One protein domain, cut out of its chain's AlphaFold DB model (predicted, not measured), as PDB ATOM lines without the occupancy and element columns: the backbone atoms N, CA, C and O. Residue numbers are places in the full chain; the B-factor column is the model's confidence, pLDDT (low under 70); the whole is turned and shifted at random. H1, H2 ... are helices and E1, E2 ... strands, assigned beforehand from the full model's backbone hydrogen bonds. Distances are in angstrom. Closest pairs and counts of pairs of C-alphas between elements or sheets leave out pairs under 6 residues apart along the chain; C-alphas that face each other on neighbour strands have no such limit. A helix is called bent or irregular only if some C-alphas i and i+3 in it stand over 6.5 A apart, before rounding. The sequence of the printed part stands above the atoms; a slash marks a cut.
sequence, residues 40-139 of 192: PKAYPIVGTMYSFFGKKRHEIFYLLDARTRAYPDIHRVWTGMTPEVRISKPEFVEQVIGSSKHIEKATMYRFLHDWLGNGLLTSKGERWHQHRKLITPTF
ATOM      1  N   PRO A  40     -82.480   2.117 -36.012       92.25
ATOM      2  CA  PRO A  40     -83.421   2.585 -37.015       92.25
ATOM      3  C   PRO A  40     -84.371   1.484 -37.496       92.25
ATOM      4  O   PRO A  40     -84.069   0.281 -37.489       92.25
ATOM      5  N   LYS A  41     -85.537   1.915 -37.984       90.00
ATOM      6  CA  LYS A  41     -86.500   1.034 -38.646       90.00
ATOM      7  C   LYS A  41     -85.843   0.361 -39.849       90.00
ATOM      8  O   LYS A  41     -85.206   1.033 -40.662       90.00
ATOM      9  N   ALA A  42     -86.015  -0.953 -39.954       91.00
ATOM     10  CA  ALA A  42     -85.486  -1.768 -41.035       91.00
ATOM     11  C   ALA A  42     -86.636  -2.389 -41.828       91.00
ATOM     12  O   ALA A  42     -87.550  -2.968 -41.245       91.00
ATOM     13  N   TYR A  43     -86.581  -2.286 -43.152       89.25
ATOM     14  CA  TYR A  43     -87.578  -2.888 -44.036       89.25
ATOM     15  C   TYR A  43     -87.149  -4.291 -44.486       89.25
ATOM     16  O   TYR A  43     -85.948  -4.596 -44.499       89.25
ATOM     17  N   PRO A  44     -88.098  -5.170 -44.857       83.06
ATOM     18  CA  PRO A  44     -87.781  -6.442 -45.498       83.06
ATOM     19  C   PRO A  44     -86.863  -6.237 -46.710       83.06
ATOM     20  O   PRO A  44     -87.029  -5.274 -47.454       83.06
ATOM     21  N   ILE A  45     -85.890  -7.135 -46.895       86.19
ATOM     22  CA  ILE A  45     -84.923  -7.163 -48.014       86.19
ATOM     23  C   ILE A  45     -83.914  -6.000 -48.034       86.19
ATOM     24  O   ILE A  45     -82.720  -6.266 -48.048       86.19
ATOM     25  N   VAL A  46     -84.351  -4.737 -48.005       90.44
ATOM     26  CA  VAL A  46     -83.474  -3.547 -48.096       90.44
ATOM     27  C   VAL A  46     -82.858  -3.174 -46.741       90.44
ATOM     28  O   VAL A  46     -81.791  -2.560 -46.666       90.44
ATOM     29  N   GLY A  47     -83.511  -3.547 -45.640       91.44
ATOM     30  CA  GLY A  47     -83.017  -3.263 -44.299       91.44
ATOM     31  C   GLY A  47     -83.028  -1.767 -43.997       91.44
ATOM     32  O   GLY A  47     -84.053  -1.107 -44.154       91.44
ATOM     33  N   THR A  48     -81.893  -1.235 -43.548       92.81
ATOM     34  CA  THR A  48     -81.673   0.192 -43.252       92.81
ATOM     35  C   THR A  48     -81.002   0.943 -44.407       92.81
ATOM     36  O   THR A  48     -80.773   2.150 -44.312       92.81
ATOM     37  N   MET A  49     -80.681   0.248 -45.506       90.69
ATOM     38  CA  MET A  49     -79.948   0.822 -46.642       90.69
ATOM     39  C   MET A  49     -80.768   1.845 -47.436       90.69
ATOM     40  O   MET A  49     -80.179   2.670 -48.124       90.69
ATOM     41  N   TYR A  50     -82.098   1.871 -47.280       91.81
ATOM     42  CA  TYR A  50     -82.962   2.886 -47.900       91.81
ATOM     43  C   TYR A  50     -82.540   4.318 -47.543       91.81
ATOM     44  O   TYR A  50     -82.710   5.226 -48.347       91.81
ATOM     45  N   SER A  51     -81.943   4.513 -46.360       90.56
ATOM     46  CA  SER A  51     -81.421   5.814 -45.921       90.56
ATOM     47  C   SER A  51     -80.282   6.350 -46.797       90.56
ATOM     48  O   SER A  51     -79.989   7.541 -46.746       90.56
ATOM     49  N   PHE A  52     -79.652   5.494 -47.605       91.62
ATOM     50  CA  PHE A  52     -78.567   5.860 -48.513       91.62
ATOM     51  C   PHE A  52     -79.037   6.094 -49.954       91.62
ATOM     52  O   PHE A  52     -78.259   6.578 -50.776       91.62
ATOM     53  N   PHE A  53     -80.288   5.769 -50.293       91.94
ATOM     54  CA  PHE A  53     -80.792   5.962 -51.651       91.94
ATOM     55  C   PHE A  53     -80.882   7.453 -51.999       91.94
ATOM     56  O   PHE A  53     -81.388   8.260 -51.223       91.94
ATOM     57  N   GLY A  54     -80.351   7.820 -53.170       90.94
ATOM     58  CA  GLY A  54     -80.309   9.208 -53.646       90.94
ATOM     59  C   GLY A  54     -79.263  10.100 -52.965       90.94
ATOM     60  O   GLY A  54     -79.221  11.294 -53.250       90.94
ATOM     61  N   LYS A  55     -78.414   9.553 -52.082       92.62
ATOM     62  CA  LYS A  55     -77.376  10.309 -51.366       92.62
ATOM     63  C   LYS A  55     -76.036  10.277 -52.084       92.62
ATOM     64  O   LYS A  55     -75.615   9.249 -52.615       92.62
ATOM     65  N   LYS A  56     -75.327  11.405 -52.064       93.88
ATOM     66  CA  LYS A  56     -73.941  11.487 -52.534       93.88
ATOM     67  C   LYS A  56     -73.016  10.785 -51.538       93.88
ATOM     68  O   LYS A  56     -73.290  10.735 -50.343       93.88
ATOM     69  N   ARG A  57     -71.865  10.292 -52.012       87.56
ATOM     70  CA  ARG A  57     -70.904   9.531 -51.184       87.56
ATOM     71  C   ARG A  57     -70.486  10.251 -49.895       87.56
ATOM     72  O   ARG A  57     -70.383   9.607 -48.860       87.56
ATOM     73  N   HIS A  58     -70.289  11.569 -49.942       88.50
ATOM     74  CA  HIS A  58     -69.922  12.349 -48.755       88.50
ATOM     75  C   HIS A  58     -71.078  12.494 -47.752       88.50
ATOM     76  O   HIS A  58     -70.832  12.563 -46.555       88.50
ATOM     77  N   GLU A  59     -72.336  12.487 -48.207       93.12
ATOM     78  CA  GLU A  59     -73.509  12.556 -47.323       93.12
ATOM     79  C   GLU A  59     -73.692  11.278 -46.501       93.12
ATOM     80  O   GLU A  59     -74.191  11.330 -45.380       93.12
ATOM     81  N   ILE A  60     -73.265  10.129 -47.039       93.44
ATOM     82  CA  ILE A  60     -73.357   8.837 -46.346       93.44
ATOM     83  C   ILE A  60     -72.608   8.891 -45.012       93.44
ATOM     84  O   ILE A  60     -73.120   8.394 -44.012       93.44
ATOM     85  N   PHE A  61     -71.435   9.531 -44.976       91.69
ATOM     86  CA  PHE A  61     -70.659   9.672 -43.747       91.69
ATOM     87  C   PHE A  61     -71.426  10.460 -42.677       91.69
ATOM     88  O   PHE A  61     -71.564   9.988 -41.553       91.69
ATOM     89  N   TYR A  62     -72.010  11.604 -43.043       94.50
ATOM     90  CA  TYR A  62     -72.807  12.414 -42.117       94.50
ATOM     91  C   TYR A  62     -74.061  11.684 -41.624       94.50
ATOM     92  O   TYR A  62     -74.439  11.816 -40.464       94.50
ATOM     93  N   LEU A  63     -74.694  10.869 -42.472       93.38
ATOM     94  CA  LEU A  63     -75.835  10.041 -42.070       93.38
ATOM     95  C   LEU A  63     -75.444   8.948 -41.071       93.38
ATOM     96  O   LEU A  63     -76.215   8.643 -40.160       93.38
ATOM     97  N   LEU A  64     -74.268   8.345 -41.252       92.56
ATOM     98  CA  LEU A  64     -73.725   7.371 -40.310       92.56
ATOM     99  C   LEU A  64     -73.370   8.035 -38.977       92.56
ATOM    100  O   LEU A  64     -73.756   7.511 -37.938       92.56
ATOM    101  N   ASP A  65     -72.716   9.199 -39.003       93.62
ATOM    102  CA  ASP A  65     -72.391   9.977 -37.802       93.62
ATOM    103  C   ASP A  65     -73.657  10.385 -37.033       93.62
ATOM    104  O   ASP A  65     -73.791  10.075 -35.851       93.62
ATOM    105  N   ALA A  66     -74.644  10.974 -37.714       94.19
ATOM    106  CA  ALA A  66     -75.914  11.361 -37.104       94.19
ATOM    107  C   ALA A  66     -76.648  10.165 -36.471       94.19
ATOM    108  O   ALA A  66     -77.205  10.277 -35.379       94.19
ATOM    109  N   ARG A  67     -76.619   8.996 -37.126       93.81
ATOM    110  CA  ARG A  67     -77.191   7.759 -36.577       93.81
ATOM    111  C   ARG A  67     -76.450   7.296 -35.330       93.81
ATOM    112  O   ARG A  67     -77.099   6.944 -34.352       93.81
ATOM    113  N   THR A  68     -75.121   7.288 -35.358       94.06
ATOM    114  CA  THR A  68     -74.309   6.907 -34.199       94.06
ATOM    115  C   THR A  68     -74.539   7.865 -33.032       94.06
ATOM    116  O   THR A  68     -74.684   7.414 -31.907       94.06
ATOM    117  N   ARG A  69     -74.692   9.169 -33.282       94.31
ATOM    118  CA  ARG A  69     -75.052  10.139 -32.233       94.31
ATOM    119  C   ARG A  69     -76.446   9.902 -31.650       94.31
ATOM    120  O   ARG A  69     -76.632  10.082 -30.453       94.31
ATOM    121  N   ALA A  70     -77.414   9.493 -32.471       95.06
ATOM    122  CA  ALA A  70     -78.761   9.150 -32.007       95.06
ATOM    123  C   ALA A  70     -78.792   7.863 -31.159       95.06
ATOM    124  O   ALA A  70     -79.686   7.695 -30.333       95.06
ATOM    125  N   TYR A  71     -77.818   6.969 -31.353       94.75
ATOM    126  CA  TYR A  71     -77.670   5.722 -30.606       94.75
ATOM    127  C   TYR A  71     -76.203   5.527 -30.164       94.75
ATOM    128  O   TYR A  71     -75.480   4.732 -30.778       94.75
ATOM    129  N   PRO A  72     -75.755   6.261 -29.125       91.19
ATOM    130  CA  PRO A  72     -74.334   6.449 -28.817       91.19
ATOM    131  C   PRO A  72     -73.612   5.188 -28.335       91.19
ATOM    132  O   PRO A  72     -72.406   5.068 -28.530       91.19
ATOM    133  N   ASP A  73     -74.330   4.235 -27.739       94.56
ATOM    134  CA  ASP A  73     -73.694   3.056 -27.153       94.56
ATOM    135  C   ASP A  73     -73.540   1.913 -28.161       94.56
ATOM    136  O   ASP A  73     -72.440   1.466 -28.509       94.56
ATOM    137  N   ILE A  74     -74.687   1.420 -28.619       95.62
ATOM    138  CA  ILE A  74     -74.835   0.275 -29.502       95.62
ATOM    139  C   ILE A  74     -76.120   0.461 -30.296       95.62
ATOM    140  O   ILE A  74     -77.129   0.920 -29.757       95.62
ATOM    141  N   HIS A  75     -76.109   0.086 -31.570       95.69
ATOM    142  CA  HIS A  75     -77.337   0.041 -32.344       95.69
ATOM    143  C   HIS A  75     -77.349  -1.042 -33.403       95.69
ATOM    144  O   HIS A  75     -76.326  -1.395 -33.988       95.69
ATOM    145  N   ARG A  76     -78.542  -1.551 -33.697       95.44
ATOM    146  CA  ARG A  76     -78.740  -2.483 -34.805       95.44
ATOM    147  C   ARG A  76     -78.858  -1.747 -36.132       95.44
ATOM    148  O   ARG A  76     -79.520  -0.715 -36.231       95.44
ATOM    149  N   VAL A  77     -78.320  -2.335 -37.188       94.25
ATOM    150  CA  VAL A  77     -78.603  -1.957 -38.577       94.25
ATOM    151  C   VAL A  77     -78.887  -3.209 -39.395       94.25
ATOM    152  O   VAL A  77     -78.583  -4.319 -38.973       94.25
ATOM    153  N   TRP A  78     -79.501  -3.039 -40.559       92.69
ATOM    154  CA  TRP A  78     -79.719  -4.137 -41.495       92.69
ATOM    155  C   TRP A  78     -79.093  -3.767 -42.832       92.69
ATOM    156  O   TRP A  78     -79.598  -2.893 -43.543       92.69
ATOM    157  N   THR A  79     -77.995  -4.432 -43.171       89.19
ATOM    158  CA  THR A  79     -77.364  -4.313 -44.485       89.19
ATOM    159  C   THR A  79     -78.058  -5.307 -45.407       89.19
ATOM    160  O   THR A  79     -77.741  -6.498 -45.445       89.19
ATOM    161  N   GLY A  80     -79.106  -4.826 -46.073       87.88
ATOM    162  CA  GLY A  80     -80.010  -5.656 -46.851       87.88
ATOM    163  C   GLY A  80     -80.721  -6.687 -45.969       87.88
ATOM    164  O   GLY A  80     -81.552  -6.361 -45.113       87.88
ATOM    165  N   MET A  81     -80.384  -7.958 -46.182       86.69
ATOM    166  CA  MET A  81     -80.991  -9.098 -45.489       86.69
ATOM    167  C   MET A  81     -80.205  -9.544 -44.251       86.69
ATOM    168  O   MET A  81     -80.705 -10.388 -43.508       86.69
ATOM    169  N   THR A  82     -79.024  -8.971 -44.012       87.75
ATOM    170  CA  THR A  82     -78.142  -9.345 -42.905       87.75
ATOM    171  C   THR A  82     -78.246  -8.318 -41.775       87.75
ATOM    172  O   THR A  82     -77.992  -7.132 -42.015       87.75
ATOM    173  N   PRO A  83     -78.626  -8.729 -40.554       91.19
ATOM    174  CA  PRO A  83     -78.591  -7.846 -39.401       91.19
ATOM    175  C   PRO A  83     -77.153  -7.676 -38.904       91.19
ATOM    176  O   PRO A  83     -76.362  -8.618 -38.892       91.19
ATOM    177  N   GLU A  84     -76.824  -6.469 -38.468       91.31
ATOM    178  CA  GLU A  84     -75.519  -6.108 -37.930       91.31
ATOM    179  C   GLU A  84     -75.692  -5.272 -36.665       91.31
ATOM    180  O   GLU A  84     -76.684  -4.560 -36.493       91.31
ATOM    181  N   VAL A  85     -74.688  -5.325 -35.798       93.44
ATOM    182  CA  VAL A  85     -74.600  -4.487 -34.607       93.44
ATOM    183  C   VAL A  85     -73.451  -3.510 -34.791       93.44
ATOM    184  O   VAL A  85     -72.324  -3.903 -35.089       93.44
ATOM    185  N   ARG A  86     -73.744  -2.226 -34.625       94.00
ATOM    186  CA  ARG A  86     -72.761  -1.148 -34.573       94.00
ATOM    187  C   ARG A  86     -72.491  -0.835 -33.113       94.00
ATOM    188  O   ARG A  86     -73.428  -0.620 -32.352       94.00
ATOM    189  N   ILE A  87     -71.221  -0.849 -32.744       94.62
ATOM    190  CA  ILE A  87     -70.751  -0.626 -31.380       94.62
ATOM    191  C   ILE A  87     -69.943   0.664 -31.400       94.62
ATOM    192  O   ILE A  87     -69.076   0.831 -32.258       94.62
ATOM    193  N   SER A  88     -70.264   1.585 -30.500       94.75
ATOM    194  CA  SER A  88     -69.641   2.912 -30.455       94.75
ATOM    195  C   SER A  88     -69.161   3.289 -29.056       94.75
ATOM    196  O   SER A  88     -68.240   4.089 -28.929       94.75
ATOM    197  N   LYS A  89     -69.695   2.633 -28.020       95.06
ATOM    198  CA  LYS A  89     -69.197   2.733 -26.652       95.06
ATOM    199  C   LYS A  89     -67.796   2.110 -26.497       95.06
ATOM    200  O   LYS A  89     -67.652   0.925 -26.818       95.06
ATOM    201  N   PRO A  90     -66.791   2.842 -25.976       94.94
ATOM    202  CA  PRO A  90     -65.419   2.348 -25.845       94.94
ATOM    203  C   PRO A  90     -65.300   1.018 -25.094       94.94
ATOM    204  O   PRO A  90     -64.628   0.112 -25.578       94.94
ATOM    205  N   GLU A  91     -66.015   0.856 -23.978       95.44
ATOM    206  CA  GLU A  91     -65.951  -0.356 -23.150       95.44
ATOM    207  C   GLU A  91     -66.455  -1.593 -23.909       95.44
ATOM    208  O   GLU A  91     -65.924  -2.693 -23.762       95.44
ATOM    209  N   PHE A  92     -67.468  -1.427 -24.764       93.88
ATOM    210  CA  PHE A  92     -67.982  -2.517 -25.600       93.88
ATOM    211  C   PHE A  92     -67.053  -2.810 -26.778       93.88
ATOM    212  O   PHE A  92     -66.877  -3.969 -27.155       93.88
ATOM    213  N   VAL A  93     -66.455  -1.768 -27.365       93.75
ATOM    214  CA  VAL A  93     -65.470  -1.925 -28.439       93.75
ATOM    215  C   VAL A  93     -64.279  -2.726 -27.928       93.75
ATOM    216  O   VAL A  93     -63.924  -3.717 -28.563       93.75
ATOM    217  N   GLU A  94     -63.720  -2.361 -26.772       93.69
ATOM    218  CA  GLU A  94     -62.588  -3.047 -26.140       93.69
ATOM    219  C   GLU A  94     -62.860  -4.543 -25.939       93.69
ATOM    220  O   GLU A  94     -62.052  -5.380 -26.345       93.69
ATOM    221  N   GLN A  95     -64.033  -4.895 -25.405       91.69
ATOM    222  CA  GLN A  95     -64.432  -6.292 -25.202       91.69
ATOM    223  C   GLN A  95     -64.458  -7.104 -26.504       91.69
ATOM    224  O   GLN A  95     -64.084  -8.280 -26.513       91.69
ATOM    225  N   VAL A  96     -64.897  -6.498 -27.611       90.94
ATOM    226  CA  VAL A  96     -64.983  -7.184 -28.906       90.94
ATOM    227  C   VAL A  96     -63.617  -7.272 -29.583       90.94
ATOM    228  O   VAL A  96     -63.236  -8.357 -30.018       90.94
ATOM    229  N   ILE A  97     -62.865  -6.169 -29.656       90.00
ATOM    230  CA  ILE A  97     -61.575  -6.135 -30.366       90.00
ATOM    231  C   ILE A  97     -60.452  -6.830 -29.589       90.00
ATOM    232  O   ILE A  97     -59.533  -7.366 -30.206       90.00
ATOM    233  N   GLY A  98     -60.527  -6.846 -28.255       87.69
ATOM    234  CA  GLY A  98     -59.579  -7.546 -27.386       87.69
ATOM    235  C   GLY A  98     -59.842  -9.050 -27.282       87.69
ATOM    236  O   GLY A  98     -58.996  -9.804 -26.806       87.69
ATOM    237  N   SER A  99     -61.005  -9.521 -27.739       86.62
ATOM    238  CA  SER A  99     -61.394 -10.925 -27.641       86.62
ATOM    239  C   SER A  99     -60.700 -11.794 -28.697       86.62
ATOM    240  O   SER A  99     -60.949 -11.671 -29.897       86.62
ATOM    241  N   SER A 100     -59.965 -12.813 -28.247       79.44
ATOM    242  CA  SER A 100     -59.379 -13.855 -29.107       79.44
ATOM    243  C   SER A 100     -60.402 -14.815 -29.736       79.44
ATOM    244  O   SER A 100     -60.045 -15.656 -30.557       79.44
ATOM    245  N   LYS A 101     -61.687 -14.706 -29.378       80.25
ATOM    246  CA  LYS A 101     -62.769 -15.532 -29.944       80.25
ATOM    247  C   LYS A 101     -63.444 -14.905 -31.168       80.25
ATOM    248  O   LYS A 101     -64.011 -15.625 -31.979       80.25
ATOM    249  N   HIS A 102     -63.374 -13.583 -31.327       78.19
ATOM    250  CA  HIS A 102     -64.127 -12.831 -32.341       78.19
ATOM    251  C   HIS A 102     -63.195 -12.253 -33.420       78.19
ATOM    252  O   HIS A 102     -63.296 -11.092 -33.796       78.19
ATOM    253  N   ILE A 103     -62.260 -13.071 -33.915       73.62
ATOM    254  CA  ILE A 103     -61.209 -12.645 -34.867       73.62
ATOM    255  C   ILE A 103     -61.658 -12.813 -36.334       73.62
ATOM    256  O   ILE A 103     -60.931 -12.502 -37.281       73.62
ATOM    257  N   GLU A 104     -62.865 -13.328 -36.563       81.75
ATOM    258  CA  GLU A 104     -63.354 -13.571 -37.913       81.75
ATOM    259  C   GLU A 104     -63.658 -12.282 -38.682       81.75
ATOM    260  O   GLU A 104     -64.300 -11.354 -38.193       81.75
ATOM    261  N   LYS A 105     -63.234 -12.256 -39.949       83.94
ATOM    262  CA  LYS A 105     -63.560 -11.173 -40.879       83.94
ATOM    263  C   LYS A 105     -65.036 -11.210 -41.272       83.94
ATOM    264  O   LYS A 105     -65.592 -12.281 -41.533       83.94
ATOM    265  N   ALA A 106     -65.633 -10.023 -41.374       84.31
ATOM    266  CA  ALA A 106     -67.006  -9.844 -41.830       84.31
ATOM    267  C   ALA A 106     -67.205 -10.392 -43.251       84.31
ATOM    268  O   ALA A 106     -66.290 -10.363 -44.073       84.31
ATOM    269  N   THR A 107     -68.429 -10.810 -43.584       80.31
ATOM    270  CA  THR A 107     -68.778 -11.342 -44.916       80.31
ATOM    271  C   THR A 107     -68.443 -10.379 -46.057       80.31
ATOM    272  O   THR A 107     -68.149 -10.822 -47.163       80.31
ATOM    273  N   MET A 108     -68.419  -9.070 -45.788       81.19
ATOM    274  CA  MET A 108     -68.013  -8.035 -46.747       81.19
ATOM    275  C   MET A 108     -66.580  -8.226 -47.274       81.19
ATOM    276  O   MET A 108     -66.304  -7.866 -48.412       81.19
ATOM    277  N   TYR A 109     -65.681  -8.857 -46.509       84.06
ATOM    278  CA  TYR A 109     -64.327  -9.177 -46.980       84.06
ATOM    279  C   TYR A 109     -64.327 -10.190 -48.131       84.06
ATOM    280  O   TYR A 109     -63.331 -10.294 -48.840       84.06
ATOM    281  N   ARG A 110     -65.444 -10.891 -48.380       84.81
ATOM    282  CA  ARG A 110     -65.563 -11.805 -49.519       84.81
ATOM    283  C   ARG A 110     -65.415 -11.098 -50.860       84.81
ATOM    284  O   ARG A 110     -64.843 -11.679 -51.769       84.81
ATOM    285  N   PHE A 111     -65.841  -9.841 -50.956       86.31
ATOM    286  CA  PHE A 111     -65.651  -9.038 -52.166       86.31
ATOM    287  C   PHE A 111     -64.176  -8.731 -52.459       86.31
ATOM    288  O   PHE A 111     -63.846  -8.346 -53.573       86.31
ATOM    289  N   LEU A 112     -63.286  -8.908 -51.477       88.62
ATOM    290  CA  LEU A 112     -61.846  -8.728 -51.647       88.62
ATOM    291  C   LEU A 112     -61.122 -10.031 -52.000       88.62
ATOM    292  O   LEU A 112     -59.955  -9.965 -52.369       88.62
ATOM    293  N   HIS A 113     -61.761 -11.202 -51.888       88.62
ATOM    294  CA  HIS A 113     -61.081 -12.479 -52.136       88.62
ATOM    295  C   HIS A 113     -60.683 -12.664 -53.600       88.62
ATOM    296  O   HIS A 113     -59.587 -13.154 -53.849       88.62
ATOM    297  N   ASP A 114     -61.514 -12.235 -54.550       89.06
ATOM    298  CA  ASP A 114     -61.202 -12.386 -55.978       89.06
ATOM    299  C   ASP A 114     -60.008 -11.515 -56.403       89.06
ATOM    300  O   ASP A 114     -59.286 -11.862 -57.332       89.06
ATOM    301  N   TRP A 115     -59.769 -10.405 -55.696       88.81
ATOM    302  CA  TRP A 115     -58.656  -9.494 -55.970       88.81
ATOM    303  C   TRP A 115     -57.402  -9.801 -55.137       88.81
ATOM    304  O   TRP A 115     -56.312  -9.934 -55.682       88.81
ATOM    305  N   LEU A 116     -57.543  -9.917 -53.812       88.94
ATOM    306  CA  LEU A 116     -56.429 -10.048 -52.860       88.94
ATOM    307  C   LEU A 116     -56.171 -11.495 -52.414       88.94
ATOM    308  O   LEU A 116     -55.270 -11.754 -51.610       88.94
ATOM    309  N   GLY A 117     -56.977 -12.451 -52.877       90.31
ATOM    310  CA  GLY A 117     -56.867 -13.856 -52.504       90.31
ATOM    311  C   GLY A 117     -57.059 -14.101 -51.005       90.31
ATOM    312  O   GLY A 117     -57.825 -13.422 -50.316       90.31
ATOM    313  N   ASN A 118     -56.345 -15.100 -50.485       88.00
ATOM    314  CA  ASN A 118     -56.302 -15.473 -49.066       88.00
ATOM    315  C   ASN A 118     -55.008 -14.959 -48.402       88.00
ATOM    316  O   ASN A 118     -54.165 -15.745 -47.948       88.00
ATOM    317  N   GLY A 119     -54.831 -13.633 -48.403       87.62
ATOM    318  CA  GLY A 119     -53.682 -12.917 -47.836       87.62
ATOM    319  C   GLY A 119     -53.877 -12.482 -46.378       87.62
ATOM    320  O   GLY A 119     -54.828 -12.888 -45.714       87.62
ATOM    321  N   LEU A 120     -52.982 -11.640 -45.850       90.69
ATOM    322  CA  LEU A 120     -53.033 -11.178 -44.450       90.69
ATOM    323  C   LEU A 120     -54.352 -10.456 -44.096       90.69
ATOM    324  O   LEU A 120     -54.867 -10.619 -42.995       90.69
ATOM    325  N   LEU A 121     -54.922  -9.682 -45.025       89.25
ATOM    326  CA  LEU A 121     -56.154  -8.919 -44.785       89.25
ATOM    327  C   LEU A 121     -57.417  -9.798 -44.759       89.25
ATOM    328  O   LEU A 121     -58.357  -9.508 -44.017       89.25
ATOM    329  N   THR A 122     -57.440 -10.857 -45.569       90.50
ATOM    330  CA  THR A 122     -58.633 -11.668 -45.862       90.50
ATOM    331  C   THR A 122     -58.616 -13.047 -45.193       90.50
ATOM    332  O   THR A 122     -59.672 -13.648 -45.008       90.50
ATOM    333  N   SER A 123     -57.441 -13.554 -44.803       89.31
ATOM    334  CA  SER A 123     -57.296 -14.837 -44.102       89.31
ATOM    335  C   SER A 123     -57.804 -14.789 -42.654       89.31
ATOM    336  O   SER A 123     -57.987 -13.727 -42.056       89.31
ATOM    337  N   LYS A 124     -58.046 -15.980 -42.093       86.12
ATOM    338  CA  LYS A 124     -58.557 -16.203 -40.734       86.12
ATOM    339  C   LYS A 124     -57.703 -17.250 -40.008       86.12
ATOM    340  O   LYS A 124     -56.998 -18.027 -40.655       86.12
ATOM    341  N   GLY A 125     -57.811 -17.288 -38.678       86.06
ATOM    342  CA  GLY A 125     -57.240 -18.339 -37.830       86.06
ATOM    343  C   GLY A 125     -55.735 -18.534 -38.021       86.06
ATOM    344  O   GLY A 125     -54.983 -17.568 -38.133       86.06
ATOM    345  N   GLU A 126     -55.303 -19.792 -38.082       88.19
ATOM    346  CA  GLU A 126     -53.886 -20.174 -38.124       88.19
ATOM    347  C   GLU A 126     -53.124 -19.551 -39.303       88.19
ATOM    348  O   GLU A 126     -52.040 -19.001 -39.125       88.19
ATOM    349  N   ARG A 127     -53.719 -19.527 -40.502       88.88
ATOM    350  CA  ARG A 127     -53.094 -18.908 -41.685       88.88
ATOM    351  C   ARG A 127     -52.824 -17.417 -41.471       88.88
ATOM    352  O   ARG A 127     -51.759 -16.922 -41.834       88.88
ATOM    353  N   TRP A 128     -53.772 -16.710 -40.856       90.50
ATOM    354  CA  TRP A 128     -53.590 -15.305 -40.500       90.50
ATOM    355  C   TRP A 128     -52.470 -15.129 -39.468       90.50
ATOM    356  O   TRP A 128     -51.623 -14.251 -39.639       90.50
ATOM    357  N   HIS A 129     -52.424 -15.982 -38.438       88.50
ATOM    358  CA  HIS A 129     -51.365 -15.952 -37.426       88.50
ATOM    359  C   HIS A 129     -49.977 -16.177 -38.037       88.50
ATOM    360  O   HIS A 129     -49.058 -15.411 -37.744       88.50
ATOM    361  N   GLN A 130     -49.834 -17.161 -38.926       92.38
ATOM    362  CA  GLN A 130     -48.579 -17.450 -39.623       92.38
ATOM    363  C   GLN A 130     -48.126 -16.273 -40.492       92.38
ATOM    364  O   GLN A 130     -46.994 -15.811 -40.356       92.38
ATOM    365  N   HIS A 131     -49.018 -15.731 -41.329       92.38
ATOM    366  CA  HIS A 131     -48.703 -14.569 -42.166       92.38
ATOM    367  C   HIS A 131     -48.327 -13.345 -41.320       92.38
ATOM    368  O   HIS A 131     -47.363 -12.649 -41.630       92.38
ATOM    369  N   ARG A 132     -49.053 -13.090 -40.222       91.62
ATOM    370  CA  ARG A 132     -48.760 -11.969 -39.322       91.62
ATOM    371  C   ARG A 132     -47.406 -12.142 -38.643       91.62
ATOM    372  O   ARG A 132     -46.652 -11.176 -38.568       91.62
ATOM    373  N   LYS A 133     -47.083 -13.352 -38.180       93.88
ATOM    374  CA  LYS A 133     -45.783 -13.666 -37.573       93.88
ATOM    375  C   LYS A 133     -44.632 -13.445 -38.556       93.88
ATOM    376  O   LYS A 133     -43.607 -12.912 -38.152       93.88
ATOM    377  N   LEU A 134     -44.817 -13.813 -39.823       93.62
ATOM    378  CA  LEU A 134     -43.809 -13.627 -40.868       93.62
ATOM    379  C   LEU A 134     -43.579 -12.146 -41.207       93.62
ATOM    380  O   LEU A 134     -42.442 -11.734 -41.392       93.62
ATOM    381  N   ILE A 135     -44.655 -11.357 -41.286       92.62
ATOM    382  CA  ILE A 135     -44.602  -9.966 -41.756       92.62
ATOM    383  C   ILE A 135     -44.258  -8.972 -40.636       92.62
ATOM    384  O   ILE A 135     -43.570  -7.995 -40.882       92.62
ATOM    385  N   THR A 136     -44.701  -9.193 -39.393       92.44
ATOM    386  CA  THR A 136     -44.499  -8.224 -38.291       92.44
ATOM    387  C   THR A 136     -43.041  -7.749 -38.125       92.44
ATOM    388  O   THR A 136     -42.856  -6.551 -37.909       92.44
ATOM    389  N   PRO A 137     -42.002  -8.602 -38.273       92.19
ATOM    390  CA  PRO A 137     -40.613  -8.160 -38.185       92.19
ATOM    391  C   PRO A 137     -40.228  -7.065 -39.185       92.19
ATOM    392  O   PRO A 137     -39.399  -6.233 -38.836       92.19
ATOM    393  N   THR A 138     -40.839  -7.004 -40.379       89.38
ATOM    394  CA  THR A 138     -40.518  -5.985 -41.403       89.38
ATOM    395  C   THR A 138     -40.976  -4.580 -41.016       89.38
ATOM    396  O   THR A 138     -40.567  -3.610 -41.640       89.38
ATOM    397  N   PHE A 139     -41.822  -4.467 -39.990       90.12
ATOM    398  CA  PHE A 139     -42.316  -3.203 -39.443       90.12
ATOM    399  C   PHE A 139     -41.625  -2.828 -38.121       90.12
ATOM    400  O   PHE A 139     -42.133  -2.001 -37.368       90.12
TER     401      PHE A 139
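Overview. This is residues 40 to 139 of the 192 residues of an uncharacterized protein of Anopheles maculatus (UniProt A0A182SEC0). This is a loose, open model: a two-stranded hairpin, E1 and E2, has the short helix H1 and the longer helix H2 near its E1 strand, and the chain then trails away from the end of E2 through three separate helices, H3, H4 and H5. H5 lies farthest out, and of the link from H3 to H4 residues 98 to 102, with Ile 97 of H3, stick out free. The printed part has 100 residues, with named elements in the order H1, H2, E1, E2, H3, H4, H5; the sheet, E1 - E2, is antiparallel, and the class is mostly helix. The whole is loose, with a radius of gyration of the C-alphas of 16.8 A and spans of 44 by 34 by 26 A.

Arrangement. Start at H1, residues 49 to 52, and look on to H2, residues 57 to 70: the two are close but not clearly touching, their closest C-alphas, of Phe 52 and Ile 60, 6.4 A apart. Next find the hairpin of E1, residues 74 to 79, and E2, residues 82 to 87, antiparallel at 152 degrees between their directions; N 77 and O 84 are 2.8 A apart and N 84 and O 77 2.8 A, within hydrogen-bond range. The closest C-alphas of H1 and E1 are those of Met 49 and Thr 79, 6.1 A apart; for H2 and E1 they are those of Thr 68 and His 75, 7.7 A apart. H2 and E2 are only just apart, 8.2 A at the closest. After E2 comes H3, residues 90 to 97, with the C-alphas of Ile 87 and Val 93 closest at 6.2 A. H4, residues 107 to 116, and H5, residues 125 to 139, are apart from each other, and H3 is apart from both. Every O i to N i+4 pair is within hydrogen-bond range in H3, against 8 of 10 in H2, 8 of 11 in H5 and 1 of 6 in H4, which has 5 of 7 O i to N i+3 pairs within range; H1 is too short for an O i to N i+4 pair.

Along the chain. Find C-alpha 49 at (-79.948, 0.822, -46.642), where H1 begins; it is 5.5 A long. H2 runs 20.7 A, E1 15.9 A and E2 16.2 A, ending at C-alpha 87 at (-70.751, -0.626, -31.380). H3 is 10.4 A long and H4 14.7 A. H5 runs 21.3 A to C-alpha 139 at (-42.316, -3.203, -39.443). Both H4 and H5 are only just irregular: C-alphas 111 and 114 are 6.7 A apart, and C-alphas 134 and 137 6.9 A.

Size, cuts and confidence. The two C-alphas farthest apart are those of Pro 44 and Pro 137, at 47.8 A. The printed part has no cut and no long link; the links from H3 to H4, 9 residues, and from H4 to H5, 8 residues, are short but not tight. The mean pLDDT of the printed part is 90.2, and no printed residue is under 70.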